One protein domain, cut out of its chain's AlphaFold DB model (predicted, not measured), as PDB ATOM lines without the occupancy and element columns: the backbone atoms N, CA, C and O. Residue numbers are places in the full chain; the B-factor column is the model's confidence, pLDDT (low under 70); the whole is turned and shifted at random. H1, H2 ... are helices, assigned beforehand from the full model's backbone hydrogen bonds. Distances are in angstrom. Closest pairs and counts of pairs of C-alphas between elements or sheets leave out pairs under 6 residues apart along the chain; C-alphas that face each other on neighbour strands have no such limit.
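This is residues 36 to 145 of the 242 residues of the protein "Tnp_DDE_dom domain-containing protein" of uncultured Clostridium sp (UniProt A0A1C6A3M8). One long helix, H4, makes the longest axis like a bar, with a small cluster of H1, H2 and H3 at its beginning and the single helix H5 near its other end. The stretch of H4 between the two groups, residues 91 to 101, stands free, and after H4 residues 117 to 127 fold back before H5 begins. The printed part has 110 residues, with five named helices in the order H1, H2, H3, H4, H5 and no named strand: its class is all helix. The whole is only just loose, close to extended, with a radius of gyration of the C-alphas of 19.7 A, and its elongated outline spans 51 by 30 by 28 A.

H1, residues 36 to 45, touches H3, residues 65 to 77; their closest C-alphas are those of Val 39 and Lys 70, 6.4 A apart. They run opposite ways at a steep tilt of 41 degrees. H2, residues 49 to 53, is apart from H1, though a tight link of 3 residues joins them. H2 and H3 are close but not clearly touching: their closest C-alphas, those of Tyr 52 and Pro 65, are 6.7 A apart. H3 and H4, residues 83 to 116, only just touch, with 3 pairs of C-alphas within 8 A; the closest are those of Ala 75 and Ile 86, 6.4 A apart. H3 touches H4 with residues 71 to 75 alone, and H4 touches H3 with residue 86 alone. Their lines stand at 71 degrees, only just about perpendicular. H5, residues 128 to 145, touches no helix but is near H4, with 9 pairs of C-alphas within 10 A. H5 is apart from H1, H2 and H3. In H1, H2, H3 and H4 every pair of O i and N i+4 is within hydrogen-bond range; in H5 this holds for 10 of 14.

H1 begins with C-alpha 36 at (36.628, 78.017, 61.019) and has 10 residues; H2 has 5. H3, with 13 residues, is 18.4 A long from first to last C-alpha. H4, with 34 residues, is 47.4 A long and begins with C-alpha 83 at (27.855, 84.056, 75.986). H5, with 18 residues, is 26.0 A long and ends with C-alpha 145 at (40.537, 93.975, 30.062).

The two C-alphas farthest apart are those of Glu 50 and Gly 117, 53.2 A. The printed part has no cut. The links H2 to H3 and H4 to H5 are long, with 11 residues each. Residues 56 to 62 and residues 139 to 145 of H5 stand free. The mean pLDDT of the printed part is 73.9; residue 60, residue 98 and residues 100 to 145 are under 70.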
ATOM      1  N   VAL A  36      37.774  77.131  61.293       83.62
ATOM      2  CA  VAL A  36      36.628  78.017  61.019       83.62
ATOM      3  C   VAL A  36      36.091  77.848  59.596       83.62
ATOM      4  O   VAL A  36      34.884  77.967  59.368       83.62
ATOM      5  N   ARG A  37      36.963  77.513  58.634       82.19
ATOM      6  CA  ARG A  37      36.577  77.274  57.235       82.19
ATOM      7  C   ARG A  37      35.634  76.083  57.144       82.19
ATOM      8  O   ARG A  37      34.577  76.174  56.523       82.19
ATOM      9  N   LEU A  38      35.968  75.014  57.864       82.75
ATOM     10  CA  LEU A  38      35.162  73.803  57.936       82.75
ATOM     11  C   LEU A  38      33.807  74.067  58.611       82.75
ATOM     12  O   LEU A  38      32.776  73.643  58.089       82.75
ATOM     13  N   VAL A  39      33.781  74.824  59.717       85.25
ATOM     14  CA  VAL A  39      32.527  75.256  60.372       85.25
ATOM     15  C   VAL A  39      31.635  76.020  59.401       85.25
ATOM     16  O   VAL A  39      30.435  75.756  59.328       85.25
ATOM     17  N   SER A  40      32.218  76.956  58.648       85.38
ATOM     18  CA  SER A  40      31.481  77.754  57.675       85.38
ATOM     19  C   SER A  40      30.827  76.860  56.626       85.38
ATOM     20  O   SER A  40      29.619  76.961  56.433       85.38
ATOM     21  N   THR A  41      31.579  75.931  56.027       84.38
ATOM     22  CA  THR A  41      31.044  74.988  55.035       84.38
ATOM     23  C   THR A  41      29.901  74.147  55.599       84.38
ATOM     24  O   THR A  41      28.854  74.053  54.964       84.38
ATOM     25  N   PHE A  42      30.052  73.584  56.804       82.56
ATOM     26  CA  PHE A  42      28.997  72.772  57.414       82.56
ATOM     27  C   PHE A  42      27.713  73.560  57.637       82.56
ATOM     28  O   PHE A  42      26.645  73.117  57.228       82.56
ATOM     29  N   VAL A  43      27.808  74.732  58.264       84.88
ATOM     30  CA  VAL A  43      26.622  75.534  58.582       84.88
ATOM     31  C   VAL A  43      25.973  76.099  57.317       84.88
ATOM     32  O   VAL A  43      24.755  76.258  57.290       84.88
ATOM     33  N   GLU A  44      26.748  76.375  56.262       83.50
ATOM     34  CA  GLU A  44      26.179  76.807  54.983       83.50
ATOM     35  C   GLU A  44      25.323  75.721  54.317       83.50
ATOM     36  O   GLU A  44      24.273  76.033  53.752       83.50
ATOM     37  N   GLU A  45      25.732  74.455  54.432       82.50
ATOM     38  CA  GLU A  45      25.018  73.304  53.865       82.50
ATOM     39  C   GLU A  45      23.841  72.811  54.732       82.50
ATOM     40  O   GLU A  45      23.051  71.982  54.277       82.50
ATOM     41  N   MET A  46      23.696  73.304  55.967       82.31
ATOM     42  CA  MET A  46      22.594  72.928  56.858       82.31
ATOM     43  C   MET A  46      21.275  73.603  56.466       82.31
ATOM     44  O   MET A  46      21.219  74.806  56.190       82.31
ATOM     45  N   ASP A  47      20.182  72.836  56.534       88.19
ATOM     46  CA  ASP A  47      18.838  73.407  56.526       88.19
ATOM     47  C   ASP A  47      18.560  74.073  57.879       88.19
ATOM     48  O   ASP A  47      18.554  73.425  58.926       88.19
ATOM     49  N   LEU A  48      18.366  75.391  57.851       88.56
ATOM     50  CA  LEU A  48      18.110  76.210  59.034       88.56
ATOM     51  C   LEU A  48      16.656  76.692  59.096       88.56
ATOM     52  O   LEU A  48      16.345  77.539  59.927       88.56
ATOM     53  N   SER A  49      15.761  76.180  58.249       89.12
ATOM     54  CA  SER A  49      14.380  76.670  58.139       89.12
ATOM     55  C   SER A  49      13.656  76.700  59.490       89.12
ATOM     56  O   SER A  49      13.078  77.722  59.855       89.12
ATOM     57  N   GLU A  50      13.770  75.632  60.282       87.56
ATOM     58  CA  GLU A  50      13.197  75.563  61.636       87.56
ATOM     59  C   GLU A  50      13.824  76.574  62.600       87.56
ATOM     60  O   GLU A  50      13.118  77.237  63.356       87.56
ATOM     61  N   LEU A  51      15.146  76.769  62.530       86.38
ATOM     62  CA  LEU A  51      15.816  77.780  63.342       86.38
ATOM     63  C   LEU A  51      15.275  79.170  63.011       86.38
ATOM     64  O   LEU A  51      14.956  79.923  63.920       86.38
ATOM     65  N   TYR A  52      15.123  79.509  61.732       87.56
ATOM     66  CA  TYR A  52      14.624  80.821  61.325       87.56
ATOM     67  C   TYR A  52      13.182  81.078  61.783       87.56
ATOM     68  O   TYR A  52      12.889  82.208  62.162       87.56
ATOM     69  N   LYS A  53      12.318  80.054  61.848       89.50
ATOM     70  CA  LYS A  53      10.947  80.182  62.387       89.50
ATOM     71  C   LYS A  53      10.916  80.614  63.857       89.50
ATOM     72  O   LYS A  53       9.962  81.258  64.278       89.50
ATOM     73  N   THR A  54      11.957  80.298  64.632       87.00
ATOM     74  CA  THR A  54      12.055  80.723  66.043       87.00
ATOM     75  C   THR A  54      12.380  82.212  66.213       87.00
ATOM     76  O   THR A  54      12.191  82.761  67.299       87.00
ATOM     77  N   TYR A  55      12.845  82.892  65.160       84.94
ATOM     78  CA  TYR A  55      13.168  84.317  65.197       84.94
ATOM     79  C   TYR A  55      12.003  85.133  64.635       84.94
ATOM     80  O   TYR A  55      11.619  84.964  63.484       84.94
ATOM     81  N   GLY A  56      11.482  86.081  65.421       79.88
ATOM     82  CA  GLY A  56      10.375  86.939  64.985       79.88
ATOM     83  C   GLY A  56      10.765  87.926  63.876       79.88
ATOM     84  O   GLY A  56      10.327  87.809  62.736       79.88
ATOM     85  N   ARG A  57      11.594  88.932  64.194       78.25
ATOM     86  CA  ARG A  57      12.032  89.954  63.223       78.25
ATOM     87  C   ARG A  57      13.540  90.151  63.281       78.25
ATOM     88  O   ARG A  57      14.063  90.700  64.248       78.25
ATOM     89  N   ILE A  58      14.231  89.751  62.218       78.56
ATOM     90  CA  ILE A  58      15.675  89.953  62.070       78.56
ATOM     91  C   ILE A  58      15.910  91.369  61.539       78.56
ATOM     92  O   ILE A  58      15.446  91.726  60.455       78.56
ATOM     93  N   ARG A  59      16.616  92.209  62.304       75.56
ATOM     94  CA  ARG A  59      16.984  93.557  61.849       75.56
ATOM     95  C   ARG A  59      18.195  93.484  60.921       75.56
ATOM     96  O   ARG A  59      19.117  92.713  61.156       75.56
ATOM     97  N   LYS A  60      18.244  94.370  59.923       69.12
ATOM     98  CA  LYS A  60      19.320  94.425  58.912       69.12
ATOM     99  C   LYS A  60      20.734  94.631  59.492       69.12
ATOM    100  O   LYS A  60      21.703  94.246  58.852       69.12
ATOM    101  N   ASN A  61      20.844  95.195  60.697       74.31
ATOM    102  CA  ASN A  61      22.119  95.471  61.378       74.31
ATOM    103  C   ASN A  61      22.449  94.456  62.492       74.31
ATOM    104  O   ASN A  61      23.307  94.725  63.330       74.31
ATOM    105  N   GLN A  62      21.738  93.328  62.560       79.44
ATOM    106  CA  GLN A  62      21.981  92.270  63.542       79.44
ATOM    107  C   GLN A  62      22.593  91.042  62.875       79.44
ATOM    108  O   GLN A  62      22.339  90.768  61.702       79.44
ATOM    109  N   ALA A  63      23.390  90.294  63.641       81.94
ATOM    110  CA  ALA A  63      23.900  89.006  63.196       81.94
ATOM    111  C   ALA A  63      22.728  88.067  62.875       81.94
ATOM    112  O   ALA A  63      21.775  87.949  63.649       81.94
ATOM    113  N   THR A  64      22.796  87.409  61.723       88.06
ATOM    114  CA  THR A  64      21.765  86.455  61.302       88.06
ATOM    115  C   THR A  64      21.813  85.186  62.163       88.06
ATOM    116  O   THR A  64      22.883  84.847  62.675       88.06
ATOM    117  N   PRO A  65      20.708  84.421  62.286       88.75
ATOM    118  CA  PRO A  65      20.712  83.138  62.998       88.75
ATOM    119  C   PRO A  65      21.807  82.183  62.504       88.75
ATOM    120  O   PRO A  65      22.455  81.511  63.301       88.75
ATOM    121  N   ARG A  66      22.080  82.188  61.192       89.00
ATOM    122  CA  ARG A  66      23.169  81.431  60.560       89.00
ATOM    123  C   ARG A  66      24.552  81.866  61.053       89.00
ATOM    124  O   ARG A  66      25.362  81.025  61.429       89.00
ATOM    125  N   GLN A  67      24.823  83.172  61.086       87.38
ATOM    126  CA  GLN A  67      26.087  83.714  61.605       87.38
ATOM    127  C   GLN A  67      26.249  83.430  63.100       87.38
ATOM    128  O   GLN A  67      27.322  83.017  63.533       87.38
ATOM    129  N   MET A  68      25.176  83.589  63.878       89.94
ATOM    130  CA  MET A  68      25.166  83.259  65.303       89.94
ATOM    131  C   MET A  68      25.470  81.779  65.536       89.94
ATOM    132  O   MET A  68      26.281  81.457  66.400       89.94
ATOM    133  N   LEU A  69      24.900  80.881  64.729       90.88
ATOM    134  CA  LEU A  69      25.172  79.449  64.820       90.88
ATOM    135  C   LEU A  69      26.647  79.124  64.535       90.88
ATOM    136  O   LEU A  69      27.264  78.399  65.312       90.88
ATOM    137  N   LYS A  70      27.242  79.710  63.483       90.38
ATOM    138  CA  LYS A  70      28.683  79.564  63.199       90.38
ATOM    139  C   LYS A  70      29.540  80.010  64.384       90.38
ATOM    140  O   LYS A  70      30.453  79.289  64.776       90.38
ATOM    141  N   LEU A  71      29.225  81.170  64.968       90.62
ATOM    142  CA  LEU A  71      29.956  81.719  66.111       90.62
ATOM    143  C   LEU A  71      29.873  80.810  67.337       90.62
ATOM    144  O   LEU A  71      30.889  80.566  67.976       90.62
ATOM    145  N   VAL A  72      28.687  80.292  67.657       92.06
ATOM    146  CA  VAL A  72      28.489  79.431  68.832       92.06
ATOM    147  C   VAL A  72      29.211  78.092  68.668       92.06
ATOM    148  O   VAL A  72      29.880  77.645  69.598       92.06
ATOM    149  N   ILE A  73      29.144  77.477  67.482       90.44
ATOM    150  CA  ILE A  73      29.864  76.228  67.191       90.44
ATOM    151  C   ILE A  73      31.378  76.455  67.263       90.44
ATOM    152  O   ILE A  73      32.090  75.688  67.911       90.44
ATOM    153  N   TYR A  74      31.875  77.525  66.639       91.56
ATOM    154  CA  TYR A  74      33.300  77.843  66.638       91.56
ATOM    155  C   TYR A  74      33.820  78.215  68.033       91.56
ATOM    156  O   TYR A  74      34.928  77.840  68.413       91.56
ATOM    157  N   ALA A  75      33.017  78.900  68.844       92.19
ATOM    158  CA  ALA A  75      33.362  79.173  70.230       92.19
ATOM    159  C   ALA A  75      33.478  77.878  71.048       92.19
ATOM    160  O   ALA A  75      34.458  77.700  71.771       92.19
ATOM    161  N   ALA A  76      32.546  76.935  70.861       89.94
ATOM    162  CA  ALA A  76      32.608  75.632  71.515       89.94
ATOM    163  C   ALA A  76      33.871  74.843  71.127       89.94
ATOM    164  O   ALA A  76      34.472  74.194  71.983       89.94
ATOM    165  N   MET A  77      34.310  74.944  69.867       89.75
ATOM    166  CA  MET A  77      35.573  74.358  69.390       89.75
ATOM    167  C   MET A  77      36.804  74.944  70.084       89.75
ATOM    168  O   MET A  77      37.775  74.224  70.294       89.75
ATOM    169  N   ASN A  78      36.740  76.219  70.470       89.25
ATOM    170  CA  ASN A  78      37.808  76.952  71.149       89.25
ATOM    171  C   ASN A  78      37.659  76.972  72.679       89.25
ATOM    172  O   ASN A  78      38.313  77.769  73.350       89.25
ATOM    173  N   ARG A  79      36.812  76.099  73.245       91.31
ATOM    174  CA  ARG A  79      36.561  75.991  74.694       91.31
ATOM    175  C   ARG A  79      35.920  77.233  75.327       91.31
ATOM    176  O   ARG A  79      36.053  77.475  76.524       91.31
ATOM    177  N   ILE A  80      35.213  78.030  74.530       91.31
ATOM    178  CA  ILE A  80      34.502  79.227  74.982       91.31
ATOM    179  C   ILE A  80      33.001  78.934  74.955       91.31
ATOM    180  O   ILE A  80      32.387  78.855  73.894       91.31
ATOM    181  N   TYR A  81      32.400  78.794  76.135       90.31
ATOM    182  CA  TYR A  81      30.998  78.362  76.271       90.31
ATOM    183  C   TYR A  81      30.061  79.467  76.758       90.31
ATOM    184  O   TYR A  81      28.875  79.491  76.433       90.31
ATOM    185  N   SER A  82      30.593  80.413  77.530       90.19
ATOM    186  CA  SER A  82      29.828  81.523  78.086       90.19
ATOM    187  C   SER A  82      29.533  82.571  77.020       90.19
ATOM    188  O   SER A  82      30.446  83.104  76.391       90.19
ATOM    189  N   SER A  83      28.267  82.970  76.888       89.12
ATOM    190  CA  SER A  83      27.855  84.056  75.986       89.12
ATOM    191  C   SER A  83      28.626  85.362  76.224       89.12
ATOM    192  O   SER A  83      28.895  86.114  75.285       89.12
ATOM    193  N   ARG A  84      29.038  85.626  77.473       89.62
ATOM    194  CA  ARG A  84      29.844  86.801  77.836       89.62
ATOM    195  C   ARG A  84      31.258  86.717  77.268       89.62
ATOM    196  O   ARG A  84      31.755  87.728  76.769       89.62
ATOM    197  N   ASP A  85      31.860  85.535  77.314       90.06
ATOM    198  CA  ASP A  85      33.219  85.299  76.829       90.06
ATOM    199  C   ASP A  85      33.253  85.240  75.304       90.06
ATOM    200  O   ASP A  85      34.122  85.864  74.696       90.06
ATOM    201  N   ILE A  86      32.235  84.632  74.679       91.25
ATOM    202  CA  ILE A  86      32.017  84.680  73.225       91.25
ATOM    203  C   ILE A  86      31.965  86.137  72.763       91.25
ATOM    204  O   ILE A  86      32.707  86.545  71.872       91.25
ATOM    205  N   ARG A  87      31.148  86.968  73.421       90.62
ATOM    206  CA  ARG A  87      31.049  88.400  73.107       90.62
ATOM    207  C   ARG A  87      32.389  89.125  73.268       90.62
ATOM    208  O   ARG A  87      32.713  89.978  72.444       90.62
ATOM    209  N   LYS A  88      33.155  88.823  74.323       90.06
ATOM    210  CA  LYS A  88      34.473  89.432  74.566       90.06
ATOM    211  C   LYS A  88      35.466  89.063  73.459       90.06
ATOM    212  O   LYS A  88      36.153  89.955  72.965       90.06
ATOM    213  N   ALA A  89      35.493  87.795  73.049       89.19
ATOM    214  CA  ALA A  89      36.310  87.315  71.938       89.19
ATOM    215  C   ALA A  89      35.927  88.013  70.623       89.19
ATOM    216  O   ALA A  89      36.771  88.667  70.015       89.19
ATOM    217  N   CYS A  90      34.636  88.024  70.264       86.50
ATOM    218  CA  CYS A  90      34.160  88.708  69.058       86.50
ATOM    219  C   CYS A  90      34.521  90.198  69.052       86.50
ATOM    220  O   CYS A  90      34.966  90.717  68.032       86.50
ATOM    221  N   LYS A  91      34.358  90.901  70.181       85.62
ATOM    222  CA  LYS A  91      34.703  92.327  70.276       85.62
ATOM    223  C   LYS A  91      36.189  92.557  69.995       85.62
ATOM    224  O   LYS A  91      36.524  93.452  69.227       85.62
ATOM    225  N   ARG A  92      37.064  91.736  70.583       83.31
ATOM    226  CA  ARG A  92      38.516  91.803  70.374       83.31
ATOM    227  C   ARG A  92      38.888  91.572  68.908       83.31
ATOM    228  O   ARG A  92      39.672  92.346  68.359       83.31
ATOM    229  N   ASP A  93      38.309  90.555  68.276       82.69
ATOM    230  CA  ASP A  93      38.621  90.209  66.885       82.69
ATOM    231  C   ASP A  93      38.101  91.258  65.899       82.69
ATOM    232  O   ASP A  93      38.819  91.648  64.979       82.69
ATOM    233  N   ILE A  94      36.898  91.797  66.130       80.12
ATOM    234  CA  ILE A  94      36.339  92.894  65.328       80.12
ATOM    235  C   ILE A  94      37.245  94.124  65.405       80.12
ATOM    236  O   ILE A  94      37.585  94.680  64.364       80.12
ATOM    237  N   THR A  95      37.683  94.529  66.601       76.06
ATOM    238  CA  THR A  95      38.582  95.683  66.760       76.06
ATOM    239  C   THR A  95      39.920  95.462  66.054       76.06
ATOM    240  O   THR A  95      40.407  96.356  65.363       76.06
ATOM    241  N   LYS A  96      40.499  94.258  66.154       76.81
ATOM    242  CA  LYS A  96      41.749  93.912  65.462       76.81
ATOM    243  C   LYS A  96      41.587  93.944  63.939       76.81
ATOM    244  O   LYS A  96      42.456  94.465  63.241       76.81
ATOM    245  N   ASN A  97      40.479  93.415  63.422       72.25
ATOM    246  CA  ASN A  97      40.181  93.415  61.991       72.25
ATOM    247  C   ASN A  97      39.889  94.825  61.466       72.25
ATOM    248  O   ASN A  97      40.352  95.165  60.384       72.25
ATOM    249  N   GLN A  98      39.192  95.659  62.241       66.38
ATOM    250  CA  GLN A  98      38.984  97.073  61.916       66.38
ATOM    251  C   GLN A  98      40.319  97.810  61.791       66.38
ATOM    252  O   GLN A  98      40.544  98.467  60.782       66.38
ATOM    253  N   ALA A  99      41.232  97.646  62.752       72.19
ATOM    254  CA  ALA A  99      42.556  98.265  62.690       72.19
ATOM    255  C   ALA A  99      43.338  97.843  61.431       72.19
ATOM    256  O   ALA A  99      43.837  98.694  60.702       72.19
ATOM    257  N   ARG A 100      43.365  96.538  61.121       68.56
ATOM    258  CA  ARG A 100      44.017  96.002  59.909       68.56
ATOM    259  C   ARG A 100      43.398  96.536  58.617       68.56
ATOM    260  O   ARG A 100      44.125  96.879  57.691       68.56
ATOM    261  N   LEU A 101      42.067  96.604  58.564       61.19
ATOM    262  CA  LEU A 101      41.319  97.160  57.438       61.19
ATOM    263  C   LEU A 101      41.722  98.616  57.182       61.19
ATOM    264  O   LEU A 101      41.975  98.966  56.034       61.19
ATOM    265  N   TYR A 102      41.818  99.442  58.227       66.75
ATOM    266  CA  TYR A 102      42.242 100.837  58.082       66.75
ATOM    267  C   TYR A 102      43.673 100.956  57.554       66.75
ATOM    268  O   TYR A 102      43.898 101.716  56.621       66.75
ATOM    269  N   THR A 103      44.617 100.156  58.057       69.44
ATOM    270  CA  THR A 103      46.003 100.155  57.555       69.44
ATOM    271  C   THR A 103      46.082  99.796  56.068       69.44
ATOM    272  O   THR A 103      46.744 100.496  55.304       69.44
ATOM    273  N   LYS A 104      45.372  98.744  55.641       64.88
ATOM    274  CA  LYS A 104      45.354  98.295  54.236       64.88
ATOM    275  C   LYS A 104      44.635  99.273  53.306       64.88
ATOM    276  O   LYS A 104      45.020  99.441  52.155       64.88
ATOM    277  N   LEU A 105      43.576  99.912  53.799       61.72
ATOM    278  CA  LEU A 105      42.873 100.964  53.069       61.72
ATOM    279  C   LEU A 105      43.814 102.117  52.726       61.72
ATOM    280  O   LEU A 105      43.804 102.581  51.590       61.72
ATOM    281  N   THR A 106      44.636 102.541  53.685       68.38
ATOM    282  CA  THR A 106      45.615 103.610  53.484       68.38
ATOM    283  C   THR A 106      46.687 103.219  52.472       68.38
ATOM    284  O   THR A 106      46.950 103.995  51.557       68.38
ATOM    285  N   SER A 107      47.251 102.008  52.565       66.31
ATOM    286  CA  SER A 107      48.271 101.549  51.610       66.31
ATOM    287  C   SER A 107      47.728 101.403  50.185       66.31
ATOM    288  O   SER A 107      48.381 101.818  49.237       66.31
ATOM    289  N   PHE A 108      46.517 100.867  50.023       60.31
ATOM    290  CA  PHE A 108      45.894 100.688  48.709       60.31
ATOM    291  C   PHE A 108      45.499 102.002  48.046       60.31
ATOM    292  O   PHE A 108      45.597 102.131  46.829       60.31
ATOM    293  N   VAL A 109      45.005 102.973  48.825       63.16
ATOM    294  CA  VAL A 109      44.713 104.293  48.267       63.16
ATOM    295  C   VAL A 109      46.007 104.893  47.732       63.16
ATOM    296  O   VAL A 109      46.010 105.238  46.559       63.16
ATOM    297  N   ALA A 110      47.098 104.887  48.510       66.12
ATOM    298  CA  ALA A 110      48.411 105.362  48.069       66.12
ATOM    299  C   ALA A 110      48.912 104.656  46.790       66.12
ATOM    300  O   ALA A 110      49.297 105.323  45.832       66.12
ATOM    301  N   GLU A 111      48.812 103.325  46.729       62.59
ATOM    302  CA  GLU A 111      49.163 102.528  45.543       62.59
ATOM    303  C   GLU A 111      48.320 102.909  44.310       62.59
ATOM    304  O   GLU A 111      48.832 103.016  43.197       62.59
ATOM    305  N   CYS A 112      47.023 103.181  44.487       53.75
ATOM    306  CA  CYS A 112      46.159 103.631  43.394       53.75
ATOM    307  C   CYS A 112      46.495 105.049  42.901       53.75
ATOM    308  O   CYS A 112      46.279 105.340  41.719       53.75
ATOM    309  N   GLU A 113      46.977 105.938  43.777       65.25
ATOM    310  CA  GLU A 113      47.428 107.279  43.375       65.25
ATOM    311  C   GLU A 113      48.702 107.191  42.526       65.25
ATOM    312  O   GLU A 113      48.814 107.911  41.532       65.25
ATOM    313  N   GLU A 114      49.609 106.274  42.874       64.75
ATOM    314  CA  GLU A 114      50.867 106.017  42.167       64.75
ATOM    315  C   GLU A 114      50.652 105.317  40.812       64.75
ATOM    316  O   GLU A 114      51.104 105.819  39.784       64.75
ATOM    317  N   LEU A 115      49.910 104.203  40.774       53.22
ATOM    318  CA  LEU A 115      49.748 103.371  39.569       53.22
ATOM    319  C   LEU A 115      48.831 103.978  38.501       53.22
ATOM    320  O   LEU A 115      49.012 103.729  37.311       53.22
ATOM    321  N   TYR A 116      47.820 104.749  38.910       57.19
ATOM    322  CA  TYR A 116      46.784 105.252  38.000       57.19
ATOM    323  C   TYR A 116      46.713 106.785  37.944       57.19
ATOM    324  O   TYR A 116      45.833 107.332  37.273       57.19
ATOM    325  N   GLY A 117      47.604 107.496  38.650       57.88
ATOM    326  CA  GLY A 117      47.659 108.963  38.674       57.88
ATOM    327  C   GLY A 117      46.411 109.628  39.270       57.88
ATOM    328  O   GLY A 117      46.109 110.788  38.976       57.88
ATOM    329  N   ILE A 118      45.631 108.895  40.071       61.50
ATOM    330  CA  ILE A 118      44.357 109.363  40.622       61.50
ATOM    331  C   ILE A 118      44.635 110.137  41.916       61.50
ATOM    332  O   ILE A 118      44.874 109.530  42.948       61.50
ATOM    333  N   ARG A 119      44.543 111.473  41.905       55.47
ATOM    334  CA  ARG A 119      44.636 112.281  43.139       55.47
ATOM    335  C   ARG A 119      43.340 112.212  43.949       55.47
ATOM    336  O   ARG A 119      42.289 112.673  43.488       55.47
ATOM    337  N   THR A 120      43.407 111.707  45.176       56.31
ATOM    338  CA  THR A 120      42.312 111.734  46.149       56.31
ATOM    339  C   THR A 120      42.731 112.457  47.428       56.31
ATOM    340  O   THR A 120      43.763 112.178  48.009       56.31
ATOM    341  N   VAL A 121      41.915 113.403  47.901       56.53
ATOM    342  CA  VAL A 121      42.166 114.092  49.179       56.53
ATOM    343  C   VAL A 121      41.540 113.269  50.307       56.53
ATOM    344  O   VAL A 121      40.316 113.124  50.356       56.53
ATOM    345  N   TYR A 122      42.359 112.718  51.201       57.31
ATOM    346  CA  TYR A 122      41.924 112.048  52.430       57.31
ATOM    347  C   TYR A 122      42.684 112.644  53.624       57.31
ATOM    348  O   TYR A 122      43.874 112.425  53.793       57.31
ATOM    349  N   HIS A 123      41.993 113.432  54.451       52.00
ATOM    350  CA  HIS A 123      42.543 113.969  55.701       52.00
ATOM    351  C   HIS A 123      42.488 112.886  56.786       52.00
ATOM    352  O   HIS A 123      41.487 112.779  57.493       52.00
ATOM    353  N   ASP A 124      43.511 112.028  56.844       54.06
ATOM    354  CA  ASP A 124      43.747 110.965  57.842       54.06
ATOM    355  C   ASP A 124      42.667 109.873  57.995       54.06
ATOM    356  O   ASP A 124      42.894 108.855  58.650       54.06
ATOM    357  N   GLN A 125      41.494 110.022  57.369       56.81
ATOM    358  CA  GLN A 125      40.404 109.049  57.410       56.81
ATOM    359  C   GLN A 125      39.779 108.835  56.029       56.81
ATOM    360  O   GLN A 125      39.196 109.733  55.416       56.81
ATOM    361  N   ILE A 126      39.840 107.592  55.547       61.75
ATOM    362  CA  ILE A 126      39.240 107.193  54.271       61.75
ATOM    363  C   ILE A 126      37.747 106.916  54.476       61.75
ATOM    364  O   ILE A 126      37.343 105.906  55.056       61.75
ATOM    365  N   SER A 127      36.905 107.818  53.969       60.88
ATOM    366  CA  SER A 127      35.450 107.657  54.014       60.88
ATOM    367  C   SER A 127      34.941 106.644  52.974       60.88
ATOM    368  O   SER A 127      35.521 106.448  51.902       60.88
ATOM    369  N   ILE A 128      33.758 106.064  53.223       54.84
ATOM    370  CA  ILE A 128      33.082 105.183  52.251       54.84
ATOM    371  C   ILE A 128      32.754 105.896  50.924       54.84
ATOM    372  O   ILE A 128      32.552 105.239  49.901       54.84
ATOM    373  N   HIS A 129      32.680 107.232  50.922       59.31
ATOM    374  CA  HIS A 129      32.423 108.041  49.729       59.31
ATOM    375  C   HIS A 129      33.662 108.121  48.828       59.31
ATOM    376  O   HIS A 129      33.536 107.951  47.614       59.31
ATOM    377  N   THR A 130      34.847 108.260  49.425       58.59
ATOM    378  CA  THR A 130      36.150 108.221  48.741       58.59
ATOM    379  C   THR A 130      36.338 106.880  48.027       58.59
ATOM    380  O   THR A 130      36.599 106.821  46.827       58.59
ATOM    381  N   LEU A 131      36.031 105.793  48.733       53.66
ATOM    382  CA  LEU A 131      36.064 104.427  48.216       53.66
ATOM    383  C   LEU A 131      35.083 104.197  47.054       53.66
ATOM    384  O   LEU A 131      35.437 103.618  46.026       53.66
ATOM    385  N   LYS A 132      33.843 104.694  47.155       56.88
ATOM    386  CA  LYS A 132      32.861 104.602  46.057       56.88
ATOM    387  C   LYS A 132      33.334 105.307  44.779       56.88
ATOM    388  O   LYS A 132      33.035 104.815  43.690       56.88
ATOM    389  N   ARG A 133      34.055 106.428  44.899       61.88
ATOM    390  CA  ARG A 133      34.610 107.178  43.759       61.88
ATOM    391  C   ARG A 133      35.721 106.389  43.062       61.88
ATOM    392  O   ARG A 133      35.642 106.203  41.849       61.88
ATOM    393  N   LEU A 134      36.651 105.831  43.836       58.81
ATOM    394  CA  LEU A 134      37.753 104.999  43.342       58.81
ATOM    395  C   LEU A 134      37.247 103.717  42.651       58.81
ATOM    396  O   LEU A 134      37.675 103.363  41.554       58.81
ATOM    397  N   LYS A 135      36.211 103.078  43.214       52.19
ATOM    398  CA  LYS A 135      35.541 101.913  42.606       52.19
ATOM    399  C   LYS A 135      35.000 102.211  41.203       52.19
ATOM    400  O   LYS A 135      35.070 101.358  40.321       52.19
ATOM    401  N   LYS A 136      34.432 103.403  40.989       58.78
ATOM    402  CA  LYS A 136      33.865 103.810  39.691       58.78
ATOM    403  C   LYS A 136      34.955 103.979  38.627       58.78
ATOM    404  O   LYS A 136      34.675 103.749  37.456       58.78
ATOM    405  N   GLN A 137      36.169 104.351  39.028       59.06
ATOM    406  CA  GLN A 137      37.325 104.474  38.139       59.06
ATOM    407  C   GLN A 137      37.902 103.094  37.783       59.06
ATOM    408  O   GLN A 137      38.050 102.792  36.604       59.06
ATOM    409  N   LEU A 138      38.072 102.199  38.760       51.75
ATOM    410  CA  LEU A 138      38.593 100.837  38.539       51.75
ATOM    411  C   LEU A 138      37.651  99.940  37.715       51.75
ATOM    412  O   LEU A 138      38.093  99.134  36.901       51.75
ATOM    413  N   CYS A 139      36.330 100.098  37.858       47.62
ATOM    414  CA  CYS A 139      35.371  99.386  37.008       47.62
ATOM    415  C   CYS A 139      35.418  99.818  35.531       47.62
ATOM    416  O   CYS A 139      35.001  99.030  34.687       47.62
ATOM    417  N   ARG A 140      35.911 101.023  35.204       55.62
ATOM    418  CA  ARG A 140      36.128 101.447  33.808       55.62
ATOM    419  C   ARG A 140      37.331 100.726  33.194       55.62
ATOM    420  O   ARG A 140      37.218 100.256  32.069       55.62
ATOM    421  N   ALA A 141      38.407 100.555  33.965       52.25
ATOM    422  CA  ALA A 141      39.594  99.792  33.563       52.25
ATOM    423  C   ALA A 141      39.290  98.289  33.389       52.25
ATOM    424  O   ALA A 141      39.677  97.675  32.406       52.25
ATOM    425  N   LYS A 142      38.466  97.706  34.269       42.34
ATOM    426  CA  LYS A 142      38.044  96.295  34.173       42.34
ATOM    427  C   LYS A 142      37.298  95.946  32.871       42.34
ATOM    428  O   LYS A 142      37.384  94.815  32.403       42.34
ATOM    429  N   VAL A 143      36.528  96.882  32.310       51.03
ATOM    430  CA  VAL A 143      35.794  96.677  31.043       51.03
ATOM    431  C   VAL A 143      36.741  96.687  29.839       51.03
ATOM    432  O   VAL A 143      36.445  96.034  28.846       51.03
ATOM    433  N   GLN A 144      37.894  97.354  29.943       52.66
ATOM    434  CA  GLN A 144      38.933  97.320  28.911       52.66
ATOM    435  C   GLN A 144      39.674  95.970  28.853       52.66
ATOM    436  O   GLN A 144      40.191  95.633  27.794       52.66
ATOM    437  N   GLU A 145      39.687  95.179  29.936       51.25
ATOM    438  CA  GLU A 145      40.537  93.975  30.062       51.25
ATOM    439  C   GLU A 145      39.799  92.612  30.049       51.25
ATOM    440  O   GLU A 145      40.438  91.567  30.079       51.25
TER     441      GLU A 145